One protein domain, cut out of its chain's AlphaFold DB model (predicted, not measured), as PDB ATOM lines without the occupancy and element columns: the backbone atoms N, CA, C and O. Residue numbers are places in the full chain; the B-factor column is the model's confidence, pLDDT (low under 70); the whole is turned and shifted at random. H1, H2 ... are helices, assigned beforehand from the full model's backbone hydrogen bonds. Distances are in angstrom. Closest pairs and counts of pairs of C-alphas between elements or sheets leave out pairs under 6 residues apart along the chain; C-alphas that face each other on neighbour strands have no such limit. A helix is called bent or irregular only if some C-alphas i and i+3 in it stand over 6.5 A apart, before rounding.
ATOM      1  N   PHE A   8     260.626 549.079 380.988       82.94
ATOM      2  CA  PHE A   8     260.372 549.822 382.221       82.94
ATOM      3  C   PHE A   8     258.873 550.018 382.461       82.94
ATOM      4  O   PHE A   8     258.356 549.666 383.523       82.94
ATOM      5  N   ALA A   9     258.152 550.530 381.459       84.25
ATOM      6  CA  ALA A   9     256.722 550.775 381.586       84.25
ATOM      7  C   ALA A   9     255.951 549.491 381.918       84.25
ATOM      8  O   ALA A   9     255.074 549.506 382.780       84.25
ATOM      9  N   LYS A  10     256.296 548.384 381.252       83.31
ATOM     10  CA  LYS A  10     255.637 547.085 381.416       83.31
ATOM     11  C   LYS A  10     255.984 546.385 382.734       83.31
ATOM     12  O   LYS A  10     255.086 545.842 383.365       83.31
ATOM     13  N   HIS A  11     257.254 546.383 383.138       83.19
ATOM     14  CA  HIS A  11     257.743 545.539 384.238       83.19
ATOM     15  C   HIS A  11     257.954 546.280 385.559       83.19
ATOM     16  O   HIS A  11     258.040 545.637 386.600       83.19
ATOM     17  N   VAL A  12     258.014 547.613 385.533       87.44
ATOM     18  CA  VAL A  12     258.223 548.431 386.734       87.44
ATOM     19  C   VAL A  12     257.078 549.416 386.922       87.44
ATOM     20  O   VAL A  12     256.346 549.333 387.903       87.44
ATOM     21  N   ARG A  13     256.857 550.316 385.961       90.00
ATOM     22  CA  ARG A  13     255.912 551.417 386.161       90.00
ATOM     23  C   ARG A  13     254.470 550.952 386.326       90.00
ATOM     24  O   ARG A  13     253.841 551.336 387.298       90.00
ATOM     25  N   LYS A  14     253.931 550.161 385.389       90.56
ATOM     26  CA  LYS A  14     252.532 549.701 385.448       90.56
ATOM     27  C   LYS A  14     252.262 548.808 386.673       90.56
ATOM     28  O   LYS A  14     251.306 549.109 387.378       90.56
ATOM     29  N   PRO A  15     253.081 547.778 386.984       91.38
ATOM     30  CA  PRO A  15     252.802 546.880 388.108       91.38
ATOM     31  C   PRO A  15     252.892 547.555 389.474       91.38
ATOM     32  O   PRO A  15     252.131 547.211 390.370       91.38
ATOM     33  N   TYR A  16     253.812 548.513 389.635       92.25
ATOM     34  CA  TYR A  16     254.027 549.174 390.920       92.25
ATOM     35  C   TYR A  16     253.389 550.570 391.002       92.25
ATOM     36  O   TYR A  16     253.560 551.239 392.012       92.25
ATOM     37  N   ARG A  17     252.632 551.019 389.984       93.62
ATOM     38  CA  ARG A  17     252.180 552.420 389.823       93.62
ATOM     39  C   ARG A  17     251.572 553.051 391.077       93.62
ATOM     40  O   ARG A  17     251.740 554.253 391.255       93.62
ATOM     41  N   HIS A  18     250.861 552.263 391.882       93.62
ATOM     42  CA  HIS A  18     250.080 552.715 393.038       93.62
ATOM     43  C   HIS A  18     250.569 552.131 394.369       93.62
ATOM     44  O   HIS A  18     249.836 552.163 395.352       93.62
ATOM     45  N   VAL A  19     251.776 551.557 394.409       94.19
ATOM     46  CA  VAL A  19     252.316 550.940 395.627       94.19
ATOM     47  C   VAL A  19     253.712 551.482 395.966       94.19
ATOM     48  O   VAL A  19     254.479 551.802 395.052       94.19
ATOM     49  N   PRO A  20     254.090 551.557 397.258       93.94
ATOM     50  CA  PRO A  20     255.347 552.175 397.706       93.94
ATOM     51  C   PRO A  20     256.627 551.619 397.068       93.94
ATOM     52  O   PRO A  20     257.639 552.308 396.946       93.94
ATOM     53  N   GLN A  21     256.595 550.371 396.600       93.19
ATOM     54  CA  GLN A  21     257.735 549.705 395.976       93.19
ATOM     55  C   GLN A  21     258.197 550.394 394.679       93.19
ATOM     56  O   GLN A  21     259.336 550.170 394.261       93.19
ATOM     57  N   ILE A  22     257.370 551.246 394.058       94.00
ATOM     58  CA  ILE A  22     257.696 551.934 392.801       94.00
ATOM     59  C   ILE A  22     258.968 552.770 392.878       94.00
ATOM     60  O   ILE A  22     259.742 552.778 391.920       94.00
ATOM     61  N   LEU A  23     259.226 553.425 394.014       94.06
ATOM     62  CA  LEU A  23     260.423 554.241 394.187       94.06
ATOM     63  C   LEU A  23     261.675 553.366 394.107       94.06
ATOM     64  O   LEU A  23     262.516 553.555 393.230       94.06
ATOM     65  N   ALA A  24     261.772 552.364 394.983       91.75
ATOM     66  CA  ALA A  24     262.912 551.457 395.011       91.75
ATOM     67  C   ALA A  24     263.082 550.726 393.669       91.75
ATOM     68  O   ALA A  24     264.198 550.638 393.158       91.75
ATOM     69  N   ALA A  25     261.987 550.256 393.063       90.44
ATOM     70  CA  ALA A  25     262.023 549.566 391.779       90.44
ATOM     71  C   ALA A  25     262.537 550.473 390.648       90.44
ATOM     72  O   ALA A  25     263.359 550.036 389.843       90.44
ATOM     73  N   THR A  26     262.123 551.744 390.622       91.62
ATOM     74  CA  THR A  26     262.582 552.730 389.632       91.62
ATOM     75  C   THR A  26     264.067 553.029 389.791       91.62
ATOM     76  O   THR A  26     264.821 552.953 388.820       91.62
ATOM     77  N   VAL A  27     264.525 553.291 391.018       90.06
ATOM     78  CA  VAL A  27     265.941 553.578 391.285       90.06
ATOM     79  C   VAL A  27     266.827 552.375 390.949       90.06
ATOM     80  O   VAL A  27     267.838 552.520 390.258       90.06
ATOM     81  N   ILE A  28     266.429 551.167 391.362       86.75
ATOM     82  CA  ILE A  28     267.147 549.924 391.048       86.75
ATOM     83  C   ILE A  28     267.201 549.704 389.534       86.75
ATOM     84  O   ILE A  28     268.273 549.428 388.988       86.75
ATOM     85  N   PHE A  29     266.073 549.874 388.837       85.75
ATOM     86  CA  PHE A  29     266.026 549.761 387.382       85.75
ATOM     87  C   PHE A  29     266.994 550.741 386.717       85.75
ATOM     88  O   PHE A  29     267.752 550.353 385.825       85.75
ATOM     89  N   ARG A  30     267.027 551.995 387.184       85.94
ATOM     90  CA  ARG A  30     267.927 553.018 386.654       85.94
ATOM     91  C   ARG A  30     269.397 552.738 386.970       85.94
ATOM     92  O   ARG A  30     270.247 553.021 386.128       85.94
ATOM     93  N   TRP A  31     269.745 552.107 388.084       83.94
ATOM     94  CA  TRP A  31     271.134 551.684 388.303       83.94
ATOM     95  C   TRP A  31     271.561 550.480 387.470       83.94
ATOM     96  O   TRP A  31     272.709 550.423 387.039       83.94
ATOM     97  N   PHE A  32     270.670 549.530 387.210       76.69
ATOM     98  CA  PHE A  32     271.006 548.390 386.359       76.69
ATOM     99  C   PHE A  32     270.945 548.726 384.866       76.69
ATOM    100  O   PHE A  32     271.692 548.157 384.071       76.69
ATOM    101  N   ASN A  33     270.129 549.710 384.483       68.00
ATOM    102  CA  ASN A  33     270.125 550.329 383.159       68.00
ATOM    103  C   ASN A  33     270.026 549.308 382.006       68.00
ATOM    104  O   ASN A  33     270.726 549.397 380.987       68.00
ATOM    105  N   ARG A  34     269.207 548.266 382.202       64.31
ATOM    106  CA  ARG A  34     268.949 547.215 381.215       64.31
ATOM    107  C   ARG A  34     267.579 546.596 381.463       64.31
ATOM    108  O   ARG A  34     267.322 546.053 382.534       64.31
ATOM    109  N   VAL A  35     266.738 546.614 380.430       55.72
ATOM    110  CA  VAL A  35     265.387 546.031 380.451       55.72
ATOM    111  C   VAL A  35     265.414 544.570 380.919       55.72
ATOM    112  O   VAL A  35     264.729 544.228 381.873       55.72
ATOM    113  N   THR A  36     266.311 543.748 380.362       51.69
ATOM    114  CA  THR A  36     266.433 542.322 380.727       51.69
ATOM    115  C   THR A  36     266.886 542.088 382.171       51.69
ATOM    116  O   THR A  36     266.654 541.016 382.722       51.69
ATOM    117  N   THR A  37     267.570 543.064 382.776       54.12
ATOM    118  CA  THR A  37     267.995 543.013 384.181       54.12
ATOM    119  C   THR A  37     266.841 543.406 385.108       54.12
ATOM    120  O   THR A  37     266.674 542.794 386.154       54.12
ATOM    121  N   GLY A  38     266.006 544.368 384.696       51.03
ATOM    122  CA  GLY A  38     264.772 544.735 385.401       51.03
ATOM    123  C   GLY A  38     263.647 543.696 385.295       51.03
ATOM    124  O   GLY A  38     262.783 543.641 386.160       51.03
ATOM    125  N   GLU A  39     263.670 542.855 384.258       51.50
ATOM    126  CA  GLU A  39     262.687 541.787 384.015       51.50
ATOM    127  C   GLU A  39     262.925 540.515 384.847       51.50
ATOM    128  O   GLU A  39     261.989 539.752 385.091       51.50
ATOM    129  N   ARG A  40     264.165 540.241 385.278       52.47
ATOM    130  CA  ARG A  40     264.512 538.971 385.935       52.47
ATOM    131  C   ARG A  40     264.598 539.113 387.455       52.47
ATOM    132  O   ARG A  40     265.440 539.834 387.973       52.47
ATOM    133  N   ARG A  41     263.821 538.290 388.177       44.47
ATOM    134  CA  ARG A  41     263.937 538.098 389.643       44.47
ATOM    135  C   ARG A  41     265.318 537.585 390.090       44.47
ATOM    136  O   ARG A  41     265.668 537.728 391.255       44.47
ATOM    137  N   ARG A  42     266.098 536.977 389.186       47.97
ATOM    138  CA  ARG A  42     267.468 536.498 389.430       47.97
ATOM    139  C   ARG A  42     268.400 536.992 388.324       47.97
ATOM    140  O   ARG A  42     268.173 536.716 387.151       47.97
ATOM    141  N   LEU A  43     269.485 537.661 388.714       55.81
ATOM    142  CA  LEU A  43     270.537 538.174 387.821       55.81
ATOM    143  C   LEU A  43     271.426 537.073 387.203       55.81
ATOM    144  O   LEU A  43     272.407 537.373 386.524       55.81
ATOM    145  N   GLN A  44     271.100 535.797 387.431       46.88
ATOM    146  CA  GLN A  44     271.865 534.660 386.926       46.88
ATOM    147  C   GLN A  44     271.843 534.629 385.387       46.88
ATOM    148  O   GLN A  44     270.785 534.690 384.753       46.88
ATOM    149  N   GLY A  45     273.037 534.569 384.789       53.09
ATOM    150  CA  GLY A  45     273.236 534.482 383.339       53.09
ATOM    151  C   GLY A  45     273.062 535.791 382.558       53.09
ATOM    152  O   GLY A  45     273.000 535.752 381.332       53.09
ATOM    153  N   VAL A  46     272.968 536.955 383.217       54.88
ATOM    154  CA  VAL A  46     272.871 538.254 382.527       54.88
ATOM    155  C   VAL A  46     274.247 538.914 382.448       54.88
ATOM    156  O   VAL A  46     274.759 539.413 383.442       54.88
ATOM    157  N   ALA A  47     274.831 538.984 381.250       51.19
ATOM    158  CA  ALA A  47     276.053 539.747 380.987       51.19
ATOM    159  C   ALA A  47     275.863 540.681 379.771       51.19
ATOM    160  O   ALA A  47     275.249 540.274 378.778       51.19
ATOM    161  N   PRO A  48     276.297 541.956 379.822       55.84
ATOM    162  CA  PRO A  48     276.674 542.707 381.021       55.84
ATOM    163  C   PRO A  48     275.438 543.111 381.858       55.84
ATOM    164  O   PRO A  48     274.385 543.443 381.307       55.84
ATOM    165  N   VAL A  49     275.552 543.092 383.188       59.09
ATOM    166  CA  VAL A  49     274.451 543.434 384.119       59.09
ATOM    167  C   VAL A  49     274.101 544.929 384.083       59.09
ATOM    168  O   VAL A  49     272.943 545.297 384.261       59.09
ATOM    169  N   VAL A  50     275.098 545.762 383.775       59.31
ATOM    170  CA  VAL A  50     275.000 547.211 383.553       59.31
ATOM    171  C   VAL A  50     275.367 547.555 382.111       59.31
ATOM    172  O   VAL A  50     276.290 546.969 381.541       59.31
ATOM    173  N   THR A  51     274.680 548.519 381.501       60.59
ATOM    174  CA  THR A  51     275.017 548.983 380.145       60.59
ATOM    175  C   THR A  51     275.608 550.391 380.150       60.59
ATOM    176  O   THR A  51     275.458 551.160 381.094       60.59
ATOM    177  N   GLY A  52     276.276 550.748 379.053       55.09
ATOM    178  CA  GLY A  52     276.787 552.100 378.825       55.09
ATOM    179  C   GLY A  52     275.735 553.121 378.374       55.09
ATOM    180  O   GLY A  52     276.131 554.110 377.760       55.09
ATOM    181  N   ALA A  53     274.431 552.886 378.590       53.47
ATOM    182  CA  ALA A  53     273.396 553.851 378.205       53.47
ATOM    183  C   ALA A  53     273.540 555.181 378.976       53.47
ATOM    184  O   ALA A  53     273.327 556.240 378.395       53.47
ATOM    185  N   TYR A  54     274.040 555.148 380.218       60.84
ATOM    186  CA  TYR A  54     274.571 556.322 380.923       60.84
ATOM    187  C   TYR A  54     275.594 555.934 382.000       60.84
ATOM    188  O   TYR A  54     275.667 554.782 382.434       60.84
ATOM    189  N   ILE A  55     276.423 556.901 382.407       67.62
ATOM    190  CA  ILE A  55     277.479 556.704 383.407       67.62
ATOM    191  C   ILE A  55     276.841 556.674 384.796       67.62
ATOM    192  O   ILE A  55     276.387 557.694 385.302       67.62
ATOM    193  N   ILE A  56     276.842 555.505 385.425       73.38
ATOM    194  CA  ILE A  56     276.476 555.364 386.838       73.38
ATOM    195  C   ILE A  56     277.706 555.708 387.679       73.38
ATOM    196  O   ILE A  56     278.773 555.143 387.438       73.38
ATOM    197  N   LYS A  57     277.596 556.599 388.665       78.06
ATOM    198  CA  LYS A  57     278.673 556.799 389.642       78.06
ATOM    199  C   LYS A  57     278.614 555.662 390.666       78.06
ATOM    200  O   LYS A  57     277.537 555.311 391.124       78.06
ATOM    201  N   THR A  58     279.752 555.067 390.993       82.94
ATOM    202  CA  THR A  58     279.863 554.000 392.000       82.94
ATOM    203  C   THR A  58     281.067 554.272 392.902       82.94
ATOM    204  O   THR A  58     281.966 554.999 392.466       82.94
ATOM    205  N   PRO A  59     281.109 553.722 394.130       83.44
ATOM    206  CA  PRO A  59     282.295 553.784 394.980       83.44
ATOM    207  C   PRO A  59     283.569 553.339 394.244       83.44
ATOM    208  O   PRO A  59     283.525 552.424 393.418       83.44
ATOM    209  N   VAL A  60     284.694 553.994 394.543       84.75
ATOM    210  CA  VAL A  60     286.019 553.639 394.006       84.75
ATOM    211  C   VAL A  60     286.505 552.346 394.671       84.75
ATOM    212  O   VAL A  60     286.171 552.090 395.824       84.75
ATOM    213  N   GLY A  61     287.275 551.532 393.944       86.50
ATOM    214  CA  GLY A  61     287.859 550.290 394.470       86.50
ATOM    215  C   GLY A  61     286.961 549.053 394.371       86.50
ATOM    216  O   GLY A  61     287.319 548.012 394.905       86.50
ATOM    217  N   TYR A  62     285.820 549.145 393.681       84.06
ATOM    218  CA  TYR A  62     284.890 548.029 393.480       84.06
ATOM    219  C   TYR A  62     284.657 547.754 391.998       84.06
ATOM    220  O   TYR A  62     284.700 548.672 391.168       84.06
ATOM    221  N   THR A  63     284.319 546.507 391.661       84.62
ATOM    222  CA  THR A  63     283.766 546.211 390.337       84.62
ATOM    223  C   THR A  63     282.469 546.989 390.130       84.62
ATOM    224  O   THR A  63     281.795 547.424 391.069       84.62
ATOM    225  N   LYS A  64     282.065 547.153 388.867       80.44
ATOM    226  CA  LYS A  64     280.850 547.910 388.553       80.44
ATOM    227  C   LYS A  64     279.602 547.335 389.228       80.44
ATOM    228  O   LYS A  64     278.745 548.096 389.672       80.44
ATOM    229  N   MET A  65     279.523 546.008 389.292       80.81
ATOM    230  CA  MET A  65     278.410 545.284 389.896       80.81
ATOM    231  C   MET A  65     278.357 545.510 391.410       80.81
ATOM    232  O   MET A  65     277.332 545.948 391.925       80.81
ATOM    233  N   GLU A  66     279.469 545.292 392.113       83.44
ATOM    234  CA  GLU A  66     279.572 545.535 393.559       83.44
ATOM    235  C   GLU A  66     279.285 546.996 393.908       83.44
ATOM    236  O   GLU A  66     278.563 547.284 394.860       83.44
ATOM    237  N   GLY A  67     279.800 547.925 393.102       86.25
ATOM    238  CA  GLY A  67     279.543 549.347 393.262       86.25
ATOM    239  C   GLY A  67     278.053 549.686 393.181       86.25
ATOM    240  O   GLY A  67     277.554 550.428 394.022       86.25
ATOM    241  N   VAL A  68     277.326 549.114 392.213       84.00
ATOM    242  CA  VAL A  68     275.867 549.281 392.094       84.00
ATOM    243  C   VAL A  68     275.127 548.657 393.278       84.00
ATOM    244  O   VAL A  68     274.244 549.302 393.841       84.00
ATOM    245  N   LEU A  69     275.502 547.446 393.702       85.50
ATOM    246  CA  LEU A  69     274.901 546.804 394.878       85.50
ATOM    247  C   LEU A  69     275.091 547.647 396.145       85.50
ATOM    248  O   LEU A  69     274.158 547.794 396.934       85.50
ATOM    249  N   ARG A  70     276.261 548.272 396.311       87.88
ATOM    250  CA  ARG A  70     276.514 549.214 397.409       87.88
ATOM    251  C   ARG A  70     275.640 550.461 397.317       87.88
ATOM    252  O   ARG A  70     275.101 550.875 398.336       87.88
ATOM    253  N   CYS A  71     275.439 551.033 396.127       88.19
ATOM    254  CA  CYS A  71     274.501 552.148 395.950       88.19
ATOM    255  C   CYS A  71     273.081 551.771 396.409       88.19
ATOM    256  O   CYS A  71     272.458 552.527 397.151       88.19
ATOM    257  N   ILE A  72     272.608 550.573 396.046       87.25
ATOM    258  CA  ILE A  72     271.305 550.050 396.490       87.25
ATOM    259  C   ILE A  72     271.268 549.908 398.012       87.25
ATOM    260  O   ILE A  72     270.309 550.350 398.645       87.25
ATOM    261  N   HIS A  73     272.322 549.348 398.607       88.44
ATOM    262  CA  HIS A  73     272.440 549.205 400.056       88.44
ATOM    263  C   HIS A  73     272.393 550.560 400.783       88.44
ATOM    264  O   HIS A  73     271.738 550.675 401.811       88.44
ATOM    265  N   PHE A  74     273.027 551.605 400.239       88.25
ATOM    266  CA  PHE A  74     272.988 552.954 400.820       88.25
ATOM    267  C   PHE A  74     271.655 553.679 400.627       88.25
ATOM    268  O   PHE A  74     271.329 554.582 401.396       88.25
ATOM    269  N   PHE A  75     270.895 553.323 399.594       89.62
ATOM    270  CA  PHE A  75     269.623 553.967 399.292       89.62
ATOM    271  C   PHE A  75     268.448 553.331 400.019       89.62
ATOM    272  O   PHE A  75     267.555 554.050 400.455       89.62
ATOM    273  N   LYS A  76     268.465 552.004 400.201       89.31
ATOM    274  CA  LYS A  76     267.381 551.249 400.846       89.31
ATOM    275  C   LYS A  76     266.910 551.870 402.178       89.31
ATOM    276  O   LYS A  76     265.701 552.023 402.313       89.31
ATOM    277  N   PRO A  77     267.784 552.304 403.111       91.12
ATOM    278  CA  PRO A  77     267.349 552.906 404.377       91.12
ATOM    279  C   PRO A  77     266.664 554.275 404.238       91.12
ATOM    280  O   PRO A  77     266.059 554.747 405.190       91.12
ATOM    281  N   ARG A  78     266.778 554.940 403.080       90.94
ATOM    282  CA  ARG A  78     266.192 556.267 402.820       90.94
ATOM    283  C   ARG A  78     264.890 556.212 402.024       90.94
ATOM    284  O   ARG A  78     264.289 557.254 401.789       90.94
ATOM    285  N   VAL A  79     264.462 555.026 401.586       92.25
ATOM    286  CA  VAL A  79     263.268 554.869 400.739       92.25
ATOM    287  C   VAL A  79     262.035 555.451 401.426       92.25
ATOM    288  O   VAL A  79     261.336 556.245 400.807       92.25
ATOM    289  N   ASP A  80     261.819 555.135 402.703       93.75
ATOM    290  CA  ASP A  80     260.637 555.594 403.445       93.75
ATOM    291  C   ASP A  80     260.612 557.117 403.617       93.75
ATOM    292  O   ASP A  80     259.562 557.739 403.479       93.75
ATOM    293  N   HIS A  81     261.780 557.737 403.817       92.94
ATOM    294  CA  HIS A  81     261.907 559.194 403.847       92.94
ATOM    295  C   HIS A  81     261.438 559.821 402.526       92.94
ATOM    296  O   HIS A  81     260.582 560.700 402.521       92.94
ATOM    297  N   TYR A  82     261.930 559.326 401.389       93.50
ATOM    298  CA  TYR A  82     261.528 559.841 400.080       93.50
ATOM    299  C   TYR A  82     260.055 559.564 399.748       93.50
ATOM    300  O   TYR A  82     259.397 560.413 399.150       93.50
ATOM    301  N   LEU A  83     259.517 558.409 400.156       93.94
ATOM    302  CA  LEU A  83     258.095 558.088 399.998       93.94
ATOM    303  C   LEU A  83     257.193 559.037 400.786       93.94
ATOM    304  O   LEU A  83     256.115 559.371 400.304       93.94
ATOM    305  N   ALA A  84     257.630 559.476 401.967       93.00
ATOM    306  CA  ALA A  84     256.921 560.481 402.749       93.00
ATOM    307  C   ALA A  84     257.044 561.882 402.130       93.00
ATOM    308  O   ALA A  84     256.103 562.667 402.193       93.00
ATOM    309  N   CYS A  85     258.190 562.198 401.521       90.62
ATOM    310  CA  CYS A  85     258.449 563.524 400.976       90.62
ATOM    311  C   CYS A  85     257.791 563.770 399.616       90.62
ATOM    312  O   CYS A  85     257.259 564.852 399.420       90.62
ATOM    313  N   PHE A  86     257.845 562.832 398.668       92.25
ATOM    314  CA  PHE A  86     257.495 563.115 397.265       92.25
ATOM    315  C   PHE A  86     256.025 563.395 396.950       92.25
ATOM    316  O   PHE A  86     255.803 564.215 396.058       92.25
ATOM    317  N   PRO A  87     255.028 562.769 397.601       89.38
ATOM    318  CA  PRO A  87     253.635 563.048 397.286       89.38
ATOM    319  C   PRO A  87     253.342 564.553 397.326       89.38
ATOM    320  O   PRO A  87     253.682 565.238 398.288       89.38
ATOM    321  N   MET A  88     252.713 565.066 396.264       81.88
ATOM    322  CA  MET A  88     252.372 566.490 396.082       81.88
ATOM    323  C   MET A  88     253.566 567.455 395.945       81.88
ATOM    324  O   MET A  88     253.365 568.668 395.879       81.88
ATOM    325  N   GLN A  89     254.807 566.965 395.871       91.75
ATOM    326  CA  GLN A  89     255.948 567.821 395.556       91.75
ATOM    327  C   GLN A  89     256.006 568.179 394.073       91.75
ATOM    328  O   GLN A  89     255.518 567.471 393.194       91.75
ATOM    329  N   SER A  90     256.688 569.289 393.806       97.75
ATOM    330  CA  SER A  90     257.160 569.625 392.471       97.75
ATOM    331  C   SER A  90     258.291 568.673 392.052       97.75
ATOM    332  O   SER A  90     259.077 568.211 392.887       97.75
ATOM    333  N   LEU A  91     258.406 568.408 390.752       97.94
ATOM    334  CA  LEU A  91     259.511 567.683 390.138       97.94
ATOM    335  C   LEU A  91     260.852 568.312 390.526       97.94
ATOM    336  O   LEU A  91     261.776 567.588 390.888       97.94
ATOM    337  N   GLN A  92     260.952 569.645 390.531       96.88
ATOM    338  CA  GLN A  92     262.168 570.340 390.958       96.88
ATOM    339  C   GLN A  92     262.573 569.999 392.396       96.88
ATOM    340  O   GLN A  92     263.751 569.761 392.668       96.88
ATOM    341  N   ARG A  93     261.617 569.973 393.331       96.06
ATOM    342  CA  ARG A  93     261.902 569.626 394.730       96.06
ATOM    343  C   ARG A  93     262.316 568.165 394.864       96.06
ATOM    344  O   ARG A  93     263.388 567.904 395.404       96.06
ATOM    345  N   ALA A  94     261.557 567.241 394.280       96.38
ATOM    346  CA  ALA A  94     261.894 565.818 394.298       96.38
ATOM    347  C   ALA A  94     263.270 565.537 393.661       96.38
ATOM    348  O   ALA A  94     264.036 564.696 394.136       96.38
ATOM    349  N   HIS A  95     263.617 566.275 392.601       95.75
ATOM    350  CA  HIS A  95     264.927 566.217 391.956       95.75
ATOM    351  C   HIS A  95     266.054 566.650 392.895       95.75
ATOM    352  O   HIS A  95     267.045 565.927 393.017       95.75
ATOM    353  N   ASN A  96     265.887 567.777 393.591       93.50
ATOM    354  CA  ASN A  96     266.863 568.276 394.561       93.50
ATOM    355  C   ASN A  96     267.072 567.284 395.721       93.50
ATOM    356  O   ASN A  96     268.215 566.990 396.073       93.50
ATOM    357  N   GLU A  97     265.987 566.716 396.254       92.81
ATOM    358  CA  GLU A  97     266.029 565.719 397.335       92.81
ATOM    359  C   GLU A  97     266.768 564.435 396.915       92.81
ATOM    360  O   GLU A  97     267.618 563.910 397.643       92.81
ATOM    361  N   LEU A  98     266.509 563.928 395.703       91.75
ATOM    362  CA  LEU A  98     267.230 562.760 395.180       91.75
ATOM    363  C   LEU A  98     268.676 563.067 394.817       91.75
ATOM    364  O   LEU A  98     269.537 562.196 394.941       91.75
ATOM    365  N   GLN A  99     268.976 564.281 394.365       89.62
ATOM    366  CA  GLN A  99     270.344 564.666 394.047       89.62
ATOM    367  C   GLN A  99     271.247 564.633 395.289       89.62
ATOM    368  O   GLN A  99     272.435 564.321 395.155       89.62
ATOM    369  N   ALA A 100     270.694 564.903 396.477       82.56
ATOM    370  CA  ALA A 100     271.395 564.766 397.752       82.56
ATOM    371  C   ALA A 100     271.692 563.299 398.122       82.56
ATOM    372  O   ALA A 100     272.593 563.028 398.921       82.56
ATOM    373  N   ALA A 101     270.991 562.329 397.520       80.12
ATOM    374  CA  ALA A 101     271.285 560.920 397.725       80.12
ATOM    375  C   ALA A 101     272.629 560.530 397.089       80.12
ATOM    376  O   ALA A 101     272.983 560.904 395.963       80.12
ATOM    377  N   VAL A 102     273.387 559.710 397.817       73.75
ATOM    378  CA  VAL A 102     274.727 559.291 397.401       73.75
ATOM    379  C   VAL A 102     274.656 558.546 396.060       73.75
ATOM    380  O   VAL A 102     273.850 557.638 395.876       73.75
ATOM    381  N   PHE A 103     275.538 558.923 395.129       78.56
ATOM    382  CA  PHE A 103     275.738 558.281 393.819       78.56
ATOM    383  C   PHE A 103     274.618 558.435 392.773       78.56
ATOM    384  O   PHE A 103     274.731 557.845 391.695       78.56
ATOM    385  N   LEU A 104     273.598 559.265 393.016       82.25
ATOM    386  CA  LEU A 104     272.629 559.645 391.980       82.25
ATOM    387  C   LEU A 104     273.129 560.856 391.180       82.25
ATOM    388  O   LEU A 104     273.395 560.753 389.979       82.25
ATOM    389  N   GLY A 105     273.336 561.990 391.854       86.88
ATOM    390  CA  GLY A 105     273.707 563.250 391.206       86.88
ATOM    391  C   GLY A 105     272.619 563.785 390.259       86.88
ATOM    392  O   GLY A 105     271.560 563.184 390.097       86.88
ATOM    393  N   ASN A 106     272.894 564.919 389.601       89.12
ATOM    394  CA  ASN A 106     271.892 565.671 388.830       89.12
ATOM    395  C   ASN A 106     271.196 564.842 387.738       89.12
ATOM    396  O   ASN A 106     269.975 564.856 387.628       89.12
ATOM    397  N   PHE A 107     271.965 564.123 386.915       89.94
ATOM    398  CA  PHE A 107     271.407 563.394 385.773       89.94
ATOM    399  C   PHE A 107     270.542 562.206 386.211       89.94
ATOM    400  O   PHE A 107     269.409 562.081 385.760       89.94
ATOM    401  N   MET A 108     271.042 561.353 387.114       89.88
ATOM    402  CA  MET A 108     270.292 560.166 387.539       89.88
ATOM    403  C   MET A 108     269.022 560.545 388.296       89.88
ATOM    404  O   MET A 108     267.984 559.930 388.077       89.88
ATOM    405  N   ALA A 109     269.095 561.563 389.161       93.50
ATOM    406  CA  ALA A 109     267.924 562.067 389.866       93.50
ATOM    407  C   ALA A 109     266.837 562.510 388.874       93.50
ATOM    408  O   ALA A 109     265.672 562.176 389.071       93.50
ATOM    409  N   TYR A 110     267.212 563.185 387.779       95.06
ATOM    410  CA  TYR A 110     266.256 563.638 386.765       95.06
ATOM    411  C   TYR A 110     265.625 562.470 385.992       95.06
ATOM    412  O   TYR A 110     264.416 562.446 385.776       95.06
ATOM    413  N   GLU A 111     266.408 561.447 385.645       93.50
ATOM    414  CA  GLU A 111     265.870 560.224 385.031       93.50
ATOM    415  C   GLU A 111     264.892 559.479 385.954       93.50
ATOM    416  O   GLU A 111     263.901 558.930 385.486       93.50
ATOM    417  N   ILE A 112     265.150 559.466 387.264       94.06
ATOM    418  CA  ILE A 112     264.264 558.821 388.241       94.06
ATOM    419  C   ILE A 112     262.955 559.599 388.377       94.06
ATOM    420  O   ILE A 112     261.887 559.008 388.249       94.06
ATOM    421  N   ILE A 113     263.003 560.913 388.621       96.44
ATOM    422  CA  ILE A 113     261.767 561.677 388.846       96.44
ATOM    423  C   ILE A 113     260.880 561.753 387.600       96.44
ATOM    424  O   ILE A 113     259.663 561.790 387.729       96.44
ATOM    425  N   THR A 114     261.461 561.718 386.399       95.56
ATOM    426  CA  THR A 114     260.697 561.717 385.141       95.56
ATOM    427  C   THR A 114     259.991 560.381 384.901       95.56
ATOM    428  O   THR A 114     258.888 560.357 384.364       95.56
ATOM    429  N   ASP A 115     260.539 559.267 385.390       95.31
ATOM    430  CA  ASP A 115     259.794 558.005 385.452       95.31
ATOM    431  C   ASP A 115     258.675 558.046 386.497       95.31
ATOM    432  O   ASP A 115     257.544 557.626 386.223       95.31
ATOM    433  N   LEU A 116     258.993 558.550 387.696       96.25
ATOM    434  CA  LEU A 116     258.060 558.648 388.820       96.25
ATOM    435  C   LEU A 116     256.920 559.637 388.557       96.25
ATOM    436  O   LEU A 116     255.836 559.444 389.110       96.25
ATOM    437  N   ARG A 117     257.109 560.621 387.664       96.12
ATOM    438  CA  ARG A 117     256.061 561.530 387.163       96.12
ATOM    439  C   ARG A 117     254.834 560.775 386.677       96.12
ATOM    440  O   ARG A 117     253.754 561.329 386.638       96.12
ATOM    441  N   HIS A 118     254.940 559.521 386.273       95.44
ATOM    442  CA  HIS A 118     253.798 558.760 385.764       95.44
ATOM    443  C   HIS A 118     253.193 557.810 386.818       95.44
ATOM    444  O   HIS A 118     252.632 556.770 386.462       95.44
TER     445      HIS A 118
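What this domain is: This is residues 8 to 118 of the 222 residues of the protein "aGPT-Pplase1 domain-containing protein" of marine sediment metagenome (UniProt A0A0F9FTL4). H2 forms the core, with the long, kinked H4 packed on one side, H6 on another and H1 folded back along it; H5 packs on H6. The printed part has 111 residues with six named helices, H1 to H6, and no named strand: all helix, compact, radius of gyration of the C-alphas 13.5 A, spanning 40 by 31 by 24 A.

Where its parts are: H1 is residues 8 to 16, from C-alpha 8 at (260.372, 549.822, 382.221); H2 is residues 21 to 32, 16.4 A; H3 is residues 35 to 39; H4 is residues 64 to 85, 30.0 A; H5 is residues 91 to 99; H6 is residues 105 to 116, 16.5 A, and ends with C-alpha 116 at (258.060, 558.648, 388.820). H4 is irregular, C-alphas 77 and 80 being 7.3 A apart; H1 only just, 11 and 14 being 6.8 A apart.

How they stand to each other: H2, the hub, touches H4 at a shallow tilt of 26 degrees, closest C-alphas Trp 31 and Val 68, 6.5 A. H2 touches H6, closest Val 27 and Ile 112, 6.3 A. H1 and H2 form a hairpin. Residues 29 to 32 of H2 touch H3 only at the corner. H5 touches H6. O i to N i+4 pairs are within hydrogen-bond range throughout H2, H3, H5 and H6, in 14 of 18 in H4 and 2 of 5 in H1, whose i+3 count is 1 of 6.

The domain as a whole: The printed part has no cut. The H3 to H4 link is long, 24 residues; residues 33 to 55 are under pLDDT 70.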